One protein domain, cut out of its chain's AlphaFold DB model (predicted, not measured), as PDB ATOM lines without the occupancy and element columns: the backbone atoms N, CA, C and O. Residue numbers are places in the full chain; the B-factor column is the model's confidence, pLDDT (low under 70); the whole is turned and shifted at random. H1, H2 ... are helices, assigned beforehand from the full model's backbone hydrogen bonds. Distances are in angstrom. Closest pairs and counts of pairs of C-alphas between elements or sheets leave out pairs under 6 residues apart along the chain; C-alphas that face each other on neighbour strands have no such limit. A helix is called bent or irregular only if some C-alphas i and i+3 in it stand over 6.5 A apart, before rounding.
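AT A GLANCE: This is residues 19 to 112 of the 236 residues of an uncharacterized protein of Cladophialophora bantiana CBS 173.52 (UniProt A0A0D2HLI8). Two long helices, H1 and H4, run opposite ways side by side at a shallow tilt, with the short helices H2 and H3 making a small head at one end, where the chain passes from the one to the other. H2 folds back from the end of H1, H3 turns off from it at a corner and packs on the beginning of H4, and residues 107 to 112 stick out at the other end. The printed part has 94 residues with four named helices in the order H1, H2, H3, H4 and no named strand, and its class is all helix. The whole is loose, with a radius of gyration of the C-alphas of 17.2 A, and its outline is a rod of 57 by 23 by 18 A.

IN THESE COORDINATES: H1 takes residues 19 to 50, 45.1 A from first to last C-alpha, and begins with C-alpha 19 at (209.578, 242.050, 201.281). H2 takes residues 54 to 62, with C-alpha 54 at (187.522, 211.960, 219.988). H3 takes residues 64 to 72. H4 takes residues 79 to 110, 46.1 A long, and ends with C-alpha 110 at (207.073, 252.197, 202.378). No helix is bent.

HOW THE PARTS SIT: H1 touches H4 with residues 19 to 33 alone; the closest C-alphas are those of Leu 33 and Ile 92, 7.5 A apart. These two helices run opposite ways at a shallow tilt of 25 degrees. H1 touches H2 with residues 44 to 48 alone, the closest C-alphas being those of Phe 48 and Trp 54, 5.3 A apart. H1 and H2 are a helical hairpin, at a shallow tilt of 28 degrees. H2 and H3 touch only at the corner by their link, at a steep tilt of 59 degrees; their closest C-alphas, of Ala 60 and Leu 67, are 4.4 A apart. H4 touches H3 with residues 79 to 86 alone, at a steep tilt of 49 degrees, and the closest C-alphas are those of Ala 71 and Gln 79, 4.9 A apart. The helix packing is mostly aligned, but only just, with 2 of 3 pairs at a shallow tilt. H2 and H4 are near each other, and H1 and H3 are apart. In H1, H3 and H4 every O i to N i+4 pair is within hydrogen-bond range; in H2 4 of 5 are.

THE WHOLE: The two C-alphas farthest apart, those of Glu 52 and Leu 112, are 57.9 A from each other. The printed part has no cut. The links H1 to H2 and H2 to H3 are tight, and H3 to H4 is short. Residues 107 to 112, of which 107 to 110 belong to H4, stand free. The mean pLDDT of the printed part is 80.5, and residues 19 to 28, in H1, are under 70.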
ATOM      1  N   ALA A  19     210.878 242.668 201.540       54.50
ATOM      2  CA  ALA A  19     209.578 242.050 201.281       54.50
ATOM      3  C   ALA A  19     209.712 240.636 200.694       54.50
ATOM      4  O   ALA A  19     209.108 239.701 201.197       54.50
ATOM      5  N   ASP A  20     210.577 240.449 199.698       53.34
ATOM      6  CA  ASP A  20     210.818 239.139 199.085       53.34
ATOM      7  C   ASP A  20     211.564 238.185 200.041       53.34
ATOM      8  O   ASP A  20     211.404 236.969 199.966       53.34
ATOM      9  N   LEU A  21     212.339 238.728 200.991       52.53
ATOM     10  CA  LEU A  21     213.082 237.948 201.994       52.53
ATOM     11  C   LEU A  21     212.132 237.513 203.105       52.53
ATOM     12  O   LEU A  21     212.181 236.371 203.546       52.53
ATOM     13  N   ALA A  22     211.250 238.418 203.526       56.97
ATOM     14  CA  ALA A  22     210.161 238.118 204.437       56.97
ATOM     15  C   ALA A  22     209.187 237.113 203.812       56.97
ATOM     16  O   ALA A  22     208.799 236.178 204.497       56.97
ATOM     17  N   ASN A  23     208.866 237.240 202.523       63.56
ATOM     18  CA  ASN A  23     208.019 236.292 201.803       63.56
ATOM     19  C   ASN A  23     208.671 234.913 201.686       63.56
ATOM     20  O   ASN A  23     207.986 233.921 201.890       63.56
ATOM     21  N   LEU A  24     209.977 234.832 201.409       62.47
ATOM     22  CA  LEU A  24     210.685 233.551 201.354       62.47
ATOM     23  C   LEU A  24     210.784 232.898 202.740       62.47
ATOM     24  O   LEU A  24     210.464 231.726 202.896       62.47
ATOM     25  N   ILE A  25     211.176 233.664 203.763       61.41
ATOM     26  CA  ILE A  25     211.279 233.162 205.140       61.41
ATOM     27  C   ILE A  25     209.896 232.791 205.692       61.41
ATOM     28  O   ILE A  25     209.797 231.827 206.448       61.41
ATOM     29  N   SER A  26     208.842 233.529 205.327       65.19
ATOM     30  CA  SER A  26     207.458 233.156 205.636       65.19
ATOM     31  C   SER A  26     207.111 231.869 204.904       65.19
ATOM     32  O   SER A  26     206.766 230.911 205.562       65.19
ATOM     33  N   SER A  27     207.322 231.785 203.589       69.75
ATOM     34  CA  SER A  27     206.998 230.599 202.787       69.75
ATOM     35  C   SER A  27     207.643 229.320 203.324       69.75
ATOM     36  O   SER A  27     206.960 228.309 203.458       69.75
ATOM     37  N   ASP A  28     208.934 229.350 203.657       69.94
ATOM     38  CA  ASP A  28     209.636 228.164 204.159       69.94
ATOM     39  C   ASP A  28     209.206 227.812 205.594       69.94
ATOM     40  O   ASP A  28     208.977 226.644 205.911       69.94
ATOM     41  N   ALA A  29     209.044 228.811 206.472       70.31
ATOM     42  CA  ALA A  29     208.596 228.577 207.848       70.31
ATOM     43  C   ALA A  29     207.116 228.165 207.928       70.31
ATOM     44  O   ALA A  29     206.740 227.378 208.798       70.31
ATOM     45  N   ASP A  30     206.287 228.691 207.032       74.81
ATOM     46  CA  ASP A  30     204.873 228.368 206.902       74.81
ATOM     47  C   ASP A  30     204.726 226.944 206.359       74.81
ATOM     48  O   ASP A  30     203.961 226.176 206.930       74.81
ATOM     49  N   ALA A  31     205.537 226.525 205.380       80.50
ATOM     50  CA  ALA A  31     205.526 225.154 204.864       80.50
ATOM     51  C   ALA A  31     205.843 224.102 205.946       80.50
ATOM     52  O   ALA A  31     205.178 223.066 206.026       80.50
ATOM     53  N   GLU A  32     206.824 224.361 206.818       82.12
ATOM     54  CA  GLU A  32     207.131 223.459 207.939       82.12
ATOM     55  C   GLU A  32     205.993 223.389 208.968       82.12
ATOM     56  O   GLU A  32     205.699 222.319 209.509       82.12
ATOM     57  N   LEU A  33     205.355 224.523 209.270       82.69
ATOM     58  CA  LEU A  33     204.235 224.581 210.212       82.69
ATOM     59  C   LEU A  33     202.973 223.938 209.632       82.69
ATOM     60  O   LEU A  33     202.281 223.215 210.346       82.69
ATOM     61  N   GLU A  34     202.701 224.151 208.347       82.38
ATOM     62  CA  GLU A  34     201.607 223.519 207.610       82.38
ATOM     63  C   GLU A  34     201.767 222.002 207.569       82.38
ATOM     64  O   GLU A  34     200.801 221.291 207.836       82.38
ATOM     65  N   ALA A  35     202.980 221.491 207.336       86.44
ATOM     66  CA  ALA A  35     203.242 220.053 207.380       86.44
ATOM     67  C   ALA A  35     202.917 219.449 208.759       86.44
ATOM     68  O   ALA A  35     202.312 218.380 208.849       86.44
ATOM     69  N   LYS A  36     203.260 220.151 209.850       84.94
ATOM     70  CA  LYS A  36     202.934 219.704 211.217       84.94
ATOM     71  C   LYS A  36     201.441 219.792 211.533       84.94
ATOM     72  O   LYS A  36     200.921 218.945 212.256       84.94
ATOM     73  N   LEU A  37     200.745 220.801 211.007       84.31
ATOM     74  CA  LEU A  37     199.289 220.896 211.125       84.31
ATOM     75  C   LEU A  37     198.595 219.770 210.354       84.31
ATOM     76  O   LEU A  37     197.695 219.143 210.898       84.31
ATOM     77  N   GLN A  38     199.064 219.452 209.145       86.25
ATOM     78  CA  GLN A  38     198.537 218.344 208.349       86.25
ATOM     79  C   GLN A  38     198.695 216.990 209.048       86.25
ATOM     80  O   GLN A  38     197.768 216.185 209.019       86.25
ATOM     81  N   ASP A  39     199.827 216.743 209.712       87.25
ATOM     82  CA  ASP A  39     200.029 215.513 210.491       87.25
ATOM     83  C   ASP A  39     199.055 215.427 211.684       87.25
ATOM     84  O   ASP A  39     198.452 214.384 211.954       87.25
ATOM     85  N   ILE A  40     198.809 216.558 212.355       83.94
ATOM     86  CA  ILE A  40     197.818 216.670 213.431       83.94
ATOM     87  C   ILE A  40     196.390 216.438 212.933       83.94
ATOM     88  O   ILE A  40     195.641 215.721 213.599       83.94
ATOM     89  N   ASP A  41     196.028 217.010 211.787       84.25
ATOM     90  CA  ASP A  41     194.710 216.853 211.174       84.25
ATOM     91  C   ASP A  41     194.491 215.403 210.721       84.25
ATOM     92  O   ASP A  41     193.433 214.819 210.958       84.25
ATOM     93  N   GLN A  42     195.521 214.770 210.152       85.56
ATOM     94  CA  GLN A  42     195.491 213.352 209.795       85.56
ATOM     95  C   GLN A  42     195.332 212.463 211.035       85.56
ATOM     96  O   GLN A  42     194.620 211.457 210.998       85.56
ATOM     97  N   GLN A  43     195.970 212.825 212.148       81.88
ATOM     98  CA  GLN A  43     195.790 212.125 213.413       81.88
ATOM     99  C   GLN A  43     194.393 212.357 214.011       81.88
ATOM    100  O   GLN A  43     193.830 211.436 214.595       81.88
ATOM    101  N   ASP A  44     193.808 213.543 213.855       80.88
ATOM    102  CA  ASP A  44     192.443 213.830 214.308       80.88
ATOM    103  C   ASP A  44     191.390 213.067 213.506       80.88
ATOM    104  O   ASP A  44     190.419 212.586 214.089       80.88
ATOM    105  N   GLU A  45     191.620 212.858 212.212       82.62
ATOM    106  CA  GLU A  45     190.784 211.991 211.378       82.62
ATOM    107  C   GLU A  45     190.844 210.524 211.846       82.62
ATOM    108  O   GLU A  45     189.820 209.843 211.903       82.62
ATOM    109  N   ARG A  46     192.026 210.033 212.253       81.19
ATOM    110  CA  ARG A  46     192.169 208.690 212.850       81.19
ATOM    111  C   ARG A  46     191.418 208.580 214.180       81.19
ATOM    112  O   ARG A  46     190.639 207.650 214.378       81.19
ATOM    113  N   ASP A  47     191.578 209.562 215.060       78.44
ATOM    114  CA  ASP A  47     190.899 209.598 216.358       78.44
ATOM    115  C   ASP A  47     189.370 209.733 216.231       78.44
ATOM    116  O   ASP A  47     188.626 209.189 217.054       78.44
ATOM    117  N   PHE A  48     188.884 210.429 215.197       76.25
ATOM    118  CA  PHE A  48     187.461 210.502 214.865       76.25
ATOM    119  C   PHE A  48     186.884 209.113 214.557       76.25
ATOM    120  O   PHE A  48     185.764 208.796 214.975       76.25
ATOM    121  N   GLN A  49     187.660 208.257 213.888       78.81
ATOM    122  CA  GLN A  49     187.276 206.873 213.598       78.81
ATOM    123  C   GLN A  49     187.298 205.988 214.853       78.81
ATOM    124  O   GLN A  49     186.428 205.129 215.004       78.81
ATOM    125  N   GLU A  50     188.226 206.229 215.784       77.12
ATOM    126  CA  GLU A  50     188.389 205.439 217.015       77.12
ATOM    127  C   GLU A  50     187.343 205.731 218.112       77.12
ATOM    128  O   GLU A  50     187.220 204.942 219.043       77.12
ATOM    129  N   ARG A  51     186.538 206.805 217.994       71.44
ATOM    130  CA  ARG A  51     185.405 207.233 218.864       71.44
ATOM    131  C   ARG A  51     185.671 207.433 220.367       71.44
ATOM    132  O   ARG A  51     185.002 208.280 220.955       71.44
ATOM    133  N   GLU A  52     186.600 206.717 220.993       74.50
ATOM    134  CA  GLU A  52     186.902 206.806 222.431       74.50
ATOM    135  C   GLU A  52     187.754 208.040 222.772       74.50
ATOM    136  O   GLU A  52     187.482 208.728 223.754       74.50
ATOM    137  N   SER A  53     188.737 208.372 221.929       71.75
ATOM    138  CA  SER A  53     189.630 209.537 222.098       71.75
ATOM    139  C   SER A  53     188.977 210.863 221.665       71.75
ATOM    140  O   SER A  53     189.232 211.934 222.228       71.75
ATOM    141  N   TRP A  54     188.071 210.795 220.683       79.38
ATOM    142  CA  TRP A  54     187.522 211.960 219.988       79.38
ATOM    143  C   TRP A  54     186.856 213.027 220.880       79.38
ATOM    144  O   TRP A  54     187.130 214.213 220.671       79.38
ATOM    145  N   PRO A  55     186.014 212.693 221.882       83.00
ATOM    146  CA  PRO A  55     185.334 213.710 222.688       83.00
ATOM    147  C   PRO A  55     186.308 214.628 223.434       83.00
ATOM    148  O   PRO A  55     186.083 215.834 223.531       83.00
ATOM    149  N   MET A  56     187.414 214.062 223.921       78.31
ATOM    150  CA  MET A  56     188.446 214.788 224.658       78.31
ATOM    151  C   MET A  56     189.292 215.656 223.718       78.31
ATOM    152  O   MET A  56     189.480 216.844 223.982       78.31
ATOM    153  N   VAL A  57     189.733 215.104 222.581       80.19
ATOM    154  CA  VAL A  57     190.490 215.849 221.558       80.19
ATOM    155  C   VAL A  57     189.663 217.003 220.986       80.19
ATOM    156  O   VAL A  57     190.153 218.128 220.891       80.19
ATOM    157  N   SER A  58     188.383 216.765 220.680       82.50
ATOM    158  CA  SER A  58     187.476 217.789 220.158       82.50
ATOM    159  C   SER A  58     187.189 218.904 221.167       82.50
ATOM    160  O   SER A  58     186.909 220.033 220.756       82.50
ATOM    161  N   LEU A  59     187.192 218.615 222.470       83.50
ATOM    162  CA  LEU A  59     186.993 219.639 223.495       83.50
ATOM    163  C   LEU A  59     188.257 220.492 223.659       83.50
ATOM    164  O   LEU A  59     188.167 221.720 223.710       83.50
ATOM    165  N   ALA A  60     189.429 219.850 223.675       81.50
ATOM    166  CA  ALA A  60     190.721 220.520 223.764       81.50
ATOM    167  C   ALA A  60     191.019 221.387 222.526       81.50
ATOM    168  O   ALA A  60     191.538 222.493 222.666       81.50
ATOM    169  N   SER A  61     190.642 220.953 221.319       80.50
ATOM    170  CA  SER A  61     190.851 221.745 220.096       80.50
ATOM    171  C   SER A  61     190.013 223.027 220.062       80.50
ATOM    172  O   SER A  61     190.451 224.048 219.530       80.50
ATOM    173  N   ARG A  62     188.822 223.011 220.673       83.75
ATOM    174  CA  ARG A  62     187.904 224.161 220.718       83.75
ATOM    175  C   ARG A  62     188.159 225.093 221.897       83.75
ATOM    176  O   ARG A  62     187.831 226.276 221.814       83.75
ATOM    177  N   ASN A  63     188.705 224.578 222.999       89.12
ATOM    178  CA  ASN A  63     188.905 225.340 224.224       89.12
ATOM    179  C   ASN A  63     190.363 225.290 224.695       89.12
ATOM    180  O   ASN A  63     190.827 224.303 225.264       89.12
ATOM    181  N   TRP A  64     191.048 226.427 224.549       86.69
ATOM    182  CA  TRP A  64     192.424 226.612 225.012       86.69
ATOM    183  C   TRP A  64     192.604 226.317 226.507       86.69
ATOM    184  O   TRP A  64     193.618 225.748 226.898       86.69
ATOM    185  N   GLY A  65     191.629 226.677 227.346       88.62
ATOM    186  CA  GLY A  65     191.704 226.435 228.788       88.62
ATOM    187  C   GLY A  65     191.735 224.945 229.124       88.62
ATOM    188  O   GLY A  65     192.543 224.525 229.947       88.62
ATOM    189  N   VAL A  66     190.914 224.148 228.434       86.81
ATOM    190  CA  VAL A  66     190.872 222.686 228.596       86.81
ATOM    191  C   VAL A  66     192.156 222.051 228.070       86.81
ATOM    192  O   VAL A  66     192.739 221.209 228.741       86.81
ATOM    193  N   LEU A  67     192.657 222.509 226.919       87.12
ATOM    194  CA  LEU A  67     193.920 222.029 226.356       87.12
ATOM    195  C   LEU A  67     195.100 222.249 227.310       87.12
ATOM    196  O   LEU A  67     195.906 221.348 227.508       87.12
ATOM    197  N   VAL A  68     195.188 223.429 227.927       87.88
ATOM    198  CA  VAL A  68     196.253 223.744 228.890       87.88
ATOM    199  C   VAL A  68     196.103 222.924 230.170       87.88
ATOM    200  O   VAL A  68     197.107 222.488 230.728       87.88
ATOM    201  N   GLN A  69     194.879 222.708 230.651       87.50
ATOM    202  CA  GLN A  69     194.641 221.869 231.827       87.50
ATOM    203  C   GLN A  69     195.092 220.430 231.564       87.50
ATOM    204  O   GLN A  69     195.921 219.919 232.311       87.50
ATOM    205  N   GLU A  70     194.652 219.832 230.457       84.69
ATOM    206  CA  GLU A  70     194.965 218.440 230.104       84.69
ATOM    207  C   GLU A  70     196.414 218.220 229.637       84.69
ATOM    208  O   GLU A  70     196.966 217.130 229.765       84.69
ATOM    209  N   ALA A  71     197.088 219.253 229.129       85.62
ATOM    210  CA  ALA A  71     198.525 219.183 228.862       85.62
ATOM    211  C   ALA A  71     199.358 219.180 230.162       85.62
ATOM    212  O   ALA A  71     200.478 218.658 230.194       85.62
ATOM    213  N   ASN A  72     198.823 219.761 231.241       86.06
ATOM    214  CA  ASN A  72     199.498 219.880 232.533       86.06
ATOM    215  C   ASN A  72     199.084 218.800 233.545       86.06
ATOM    216  O   ASN A  72     199.737 218.685 234.583       86.06
ATOM    217  N   THR A  73     198.051 217.995 233.266       84.94
ATOM    218  CA  THR A  73     197.658 216.863 234.114       84.94
ATOM    219  C   THR A  73     198.694 215.733 234.005       84.94
ATOM    220  O   THR A  73     198.927 215.195 232.919       84.94
ATOM    221  N   PRO A  74     199.365 215.351 235.109       76.06
ATOM    222  CA  PRO A  74     200.298 214.233 235.085       76.06
ATOM    223  C   PRO A  74     199.549 212.908 234.882       76.06
ATOM    224  O   PRO A  74     198.482 212.703 235.454       76.06
ATOM    225  N   HIS A  75     200.143 212.003 234.099       72.88
ATOM    226  CA  HIS A  75     199.662 210.633 233.833       72.88
ATOM    227  C   HIS A  75     198.463 210.490 232.882       72.88
ATOM    228  O   HIS A  75     197.902 209.399 232.780       72.88
ATOM    229  N   SER A  76     198.109 211.531 232.123       74.88
ATOM    230  CA  SER A  76     197.199 211.358 230.986       74.88
ATOM    231  C   SER A  76     197.938 210.687 229.814       74.88
ATOM    232  O   SER A  76     199.007 211.167 229.423       74.88
ATOM    233  N   PRO A  77     197.397 209.614 229.199       74.25
ATOM    234  CA  PRO A  77     198.005 208.982 228.021       74.25
ATOM    235  C   PRO A  77     198.108 209.950 226.831       74.25
ATOM    236  O   PRO A  77     198.939 209.766 225.946       74.25
ATOM    237  N   MET A  78     197.306 211.019 226.839       75.62
ATOM    238  CA  MET A  78     197.253 212.036 225.790       75.62
ATOM    239  C   MET A  78     198.077 213.293 226.102       75.62
ATOM    240  O   MET A  78     198.136 214.210 225.282       75.62
ATOM    241  N   GLN A  79     198.748 213.334 227.260       83.00
ATOM    242  CA  GLN A  79     199.493 214.501 227.733       83.00
ATOM    243  C   GLN A  79     200.572 214.947 226.738       83.00
ATOM    244  O   GLN A  79     200.666 216.130 226.410       83.00
ATOM    245  N   ALA A  80     201.381 214.004 226.242       83.00
ATOM    246  CA  ALA A  80     202.476 214.301 225.318       83.00
ATOM    247  C   ALA A  80     201.959 214.938 224.017       83.00
ATOM    248  O   ALA A  80     202.475 215.966 223.583       83.00
ATOM    249  N   ARG A  81     200.869 214.389 223.469       80.75
ATOM    250  CA  ARG A  81     200.210 214.884 222.252       80.75
ATOM    251  C   ARG A  81     199.604 216.274 222.446       80.75
ATOM    252  O   ARG A  81     199.783 217.154 221.608       80.75
ATOM    253  N   LEU A  82     198.885 216.497 223.545       83.94
ATOM    254  CA  LEU A  82     198.287 217.807 223.833       83.94
ATOM    255  C   LEU A  82     199.355 218.875 224.087       83.94
ATOM    256  O   LEU A  82     199.176 220.029 223.699       83.94
ATOM    257  N   ARG A  83     200.490 218.488 224.674       87.50
ATOM    258  CA  ARG A  83     201.639 219.371 224.879       87.50
ATOM    259  C   ARG A  83     202.306 219.770 223.566       87.50
ATOM    260  O   ARG A  83     202.624 220.943 223.404       87.50
ATOM    261  N   GLU A  84     202.468 218.840 222.632       86.94
ATOM    262  CA  GLU A  84     202.978 219.139 221.289       86.94
ATOM    263  C   GLU A  84     202.057 220.115 220.544       86.94
ATOM    264  O   GLU A  84     202.511 221.131 220.022       86.94
ATOM    265  N   ARG A  85     200.738 219.895 220.600       85.12
ATOM    266  CA  ARG A  85     199.749 220.840 220.046       85.12
ATOM    267  C   ARG A  85     199.843 222.216 220.686       85.12
ATOM    268  O   ARG A  85     199.769 223.229 219.992       85.12
ATOM    269  N   MET A  86     199.996 222.259 222.008       87.38
ATOM    270  CA  MET A  86     200.156 223.509 222.742       87.38
ATOM    271  C   MET A  86     201.386 224.281 222.253       87.38
ATOM    272  O   MET A  86     201.285 225.478 221.988       87.38
ATOM    273  N   ASP A  87     202.520 223.595 222.106       89.88
ATOM    274  CA  ASP A  87     203.782 224.187 221.659       89.88
ATOM    275  C   ASP A  87     203.693 224.700 220.215       89.88
ATOM    276  O   ASP A  87     204.112 225.819 219.913       89.88
ATOM    277  N   LEU A  88     203.030 223.948 219.333       88.50
ATOM    278  CA  LEU A  88     202.769 224.381 217.960       88.50
ATOM    279  C   LEU A  88     201.882 225.624 217.907       88.50
ATOM    280  O   LEU A  88     202.222 226.585 217.220       88.50
ATOM    281  N   ILE A  89     200.791 225.667 218.674       88.06
ATOM    282  CA  ILE A  89     199.914 226.846 218.739       88.06
ATOM    283  C   ILE A  89     200.682 228.071 219.257       88.06
ATOM    284  O   ILE A  89     200.501 229.179 218.744       88.06
ATOM    285  N   ILE A  90     201.542 227.900 220.265       89.69
ATOM    286  CA  ILE A  90     202.393 228.980 220.788       89.69
ATOM    287  C   ILE A  90     203.380 229.446 219.716       89.69
ATOM    288  O   ILE A  90     203.493 230.651 219.477       89.69
ATOM    289  N   THR A  91     204.030 228.508 219.030       89.50
ATOM    290  CA  THR A  91     204.986 228.787 217.953       89.50
ATOM    291  C   THR A  91     204.322 229.562 216.817       89.50
ATOM    292  O   THR A  91     204.821 230.615 216.422       89.50
ATOM    293  N   ILE A  92     203.147 229.120 216.358       87.19
ATOM    294  CA  ILE A  92     202.359 229.804 215.323       87.19
ATOM    295  C   ILE A  92     201.991 231.218 215.778       87.19
ATOM    296  O   ILE A  92     202.187 232.180 215.038       87.19
ATOM    297  N   ARG A  93     201.507 231.391 217.015       88.12
ATOM    298  CA  ARG A  93     201.173 232.723 217.554       88.12
ATOM    299  C   ARG A  93     202.388 233.646 217.593       88.12
ATOM    300  O   ARG A  93     202.261 234.830 217.278       88.12
ATOM    301  N   GLN A  94     203.551 233.125 217.975       89.75
ATOM    302  CA  GLN A  94     204.792 233.890 218.014       89.75
ATOM    303  C   GLN A  94     205.251 234.290 216.609       89.75
ATOM    304  O   GLN A  94     205.573 235.458 216.391       89.75
ATOM    305  N   LYS A  95     205.228 233.360 215.651       85.75
ATOM    306  CA  LYS A  95     205.563 233.624 214.246       85.75
ATOM    307  C   LYS A  95     204.612 234.641 213.624       85.75
ATOM    308  O   LYS A  95     205.063 235.630 213.056       85.75
ATOM    309  N   LEU A  96     203.308 234.495 213.853       83.94
ATOM    310  CA  LEU A  96     202.299 235.441 213.383       83.94
ATOM    311  C   LEU A  96     202.497 236.842 213.977       83.94
ATOM    312  O   LEU A  96     202.285 237.846 213.297       83.94
ATOM    313  N   LYS A  97     202.914 236.934 215.246       89.38
ATOM    314  CA  LYS A  97     203.272 238.212 215.869       89.38
ATOM    315  C   LYS A  97     204.488 238.841 215.184       89.38
ATOM    316  O   LYS A  97     204.410 240.008 214.813       89.38
ATOM    317  N   GLN A  98     205.560 238.074 214.979       85.62
ATOM    318  CA  GLN A  98     206.763 238.543 214.278       85.62
ATOM    319  C   GLN A  98     206.437 239.012 212.856       85.62
ATOM    320  O   GLN A  98     206.902 240.066 212.436       85.62
ATOM    321  N   TYR A  99     205.578 238.278 212.148       81.56
ATOM    322  CA  TYR A  99     205.119 238.646 210.813       81.56
ATOM    323  C   TYR A  99     204.325 239.958 210.812       81.56
ATOM    324  O   TYR A  99     204.592 240.851 210.014       81.56
ATOM    325  N   ARG A 100     203.390 240.138 211.754       83.50
ATOM    326  CA  ARG A 100     202.647 241.402 211.896       83.50
ATOM    327  C   ARG A 100     203.565 242.577 212.227       83.50
ATOM    328  O   ARG A 100     203.369 243.662 211.690       83.50
ATOM    329  N   GLU A 101     204.552 242.376 213.096       87.69
ATOM    330  CA  GLU A 101     205.562 243.393 213.407       87.69
ATOM    331  C   GLU A 101     206.392 243.747 212.166       87.69
ATOM    332  O   GLU A 101     206.580 244.928 211.880       87.69
ATOM    333  N   ALA A 102     206.814 242.744 211.390       82.88
ATOM    334  CA  ALA A 102     207.530 242.942 210.134       82.88
ATOM    335  C   ALA A 102     206.690 243.721 209.110       82.88
ATOM    336  O   ALA A 102     207.174 244.715 208.575       82.88
ATOM    337  N   LEU A 103     205.418 243.359 208.915       82.94
ATOM    338  CA  LEU A 103     204.497 244.084 208.029       82.94
ATOM    339  C   LEU A 103     204.275 245.536 208.470       82.94
ATOM    340  O   LEU A 103     204.198 246.440 207.638       82.94
ATOM    341  N   LEU A 104     204.173 245.789 209.778       85.25
ATOM    342  CA  LEU A 104     204.037 247.153 210.291       85.25
ATOM    343  C   LEU A 104     205.293 247.975 209.994       85.25
ATOM    344  O   LEU A 104     205.181 249.101 209.505       85.25
ATOM    345  N   LEU A 105     206.478 247.412 210.237       85.06
ATOM    346  CA  LEU A 105     207.751 248.052 209.904       85.06
ATOM    347  C   LEU A 105     207.883 248.295 208.400       85.06
ATOM    348  O   LEU A 105     208.303 249.376 207.993       85.06
ATOM    349  N   GLU A 106     207.477 247.337 207.575       81.75
ATOM    350  CA  GLU A 106     207.471 247.477 206.124       81.75
ATOM    351  C   GLU A 106     206.546 248.608 205.681       81.75
ATOM    352  O   GLU A 106     206.970 249.485 204.934       81.75
ATOM    353  N   SER A 107     205.320 248.666 206.204       81.81
ATOM    354  CA  SER A 107     204.390 249.756 205.899       81.81
ATOM    355  C   SER A 107     204.962 251.122 206.299       81.81
ATOM    356  O   SER A 107     204.808 252.107 205.572       81.81
ATOM    357  N   ALA A 108     205.696 251.176 207.416       83.12
ATOM    358  CA  ALA A 108     206.385 252.378 207.857       83.12
ATOM    359  C   ALA A 108     207.531 252.751 206.902       83.12
ATOM    360  O   ALA A 108     207.668 253.925 206.560       83.12
ATOM    361  N   ILE A 109     208.312 251.772 206.427       82.69
ATOM    362  CA  ILE A 109     209.396 251.974 205.453       82.69
ATOM    363  C   ILE A 109     208.838 252.415 204.094       82.69
ATOM    364  O   ILE A 109     209.365 253.354 203.504       82.69
ATOM    365  N   LEU A 110     207.752 251.807 203.618       78.69
ATOM    366  CA  LEU A 110     207.073 252.197 202.378       78.69
ATOM    367  C   LEU A 110     206.465 253.604 202.472       78.69
ATOM    368  O   LEU A 110     206.393 254.318 201.471       78.69
ATOM    369  N   GLY A 111     206.062 254.028 203.673       78.31
ATOM    370  CA  GLY A 111     205.587 255.384 203.943       78.31
ATOM    371  C   GLY A 111     206.688 256.452 203.961       78.31
ATOM    372  O   GLY A 111     206.388 257.650 203.896       78.31
ATOM    373  N   LEU A 112     207.965 256.068 204.041       81.75
ATOM    374  CA  LEU A 112     209.070 257.020 204.004       81.75
ATOM    375  C   LEU A 112     209.243 257.606 202.595       81.75
ATOM    376  O   LEU A 112     209.010 256.984 201.560       81.75
TER     377      LEU A 112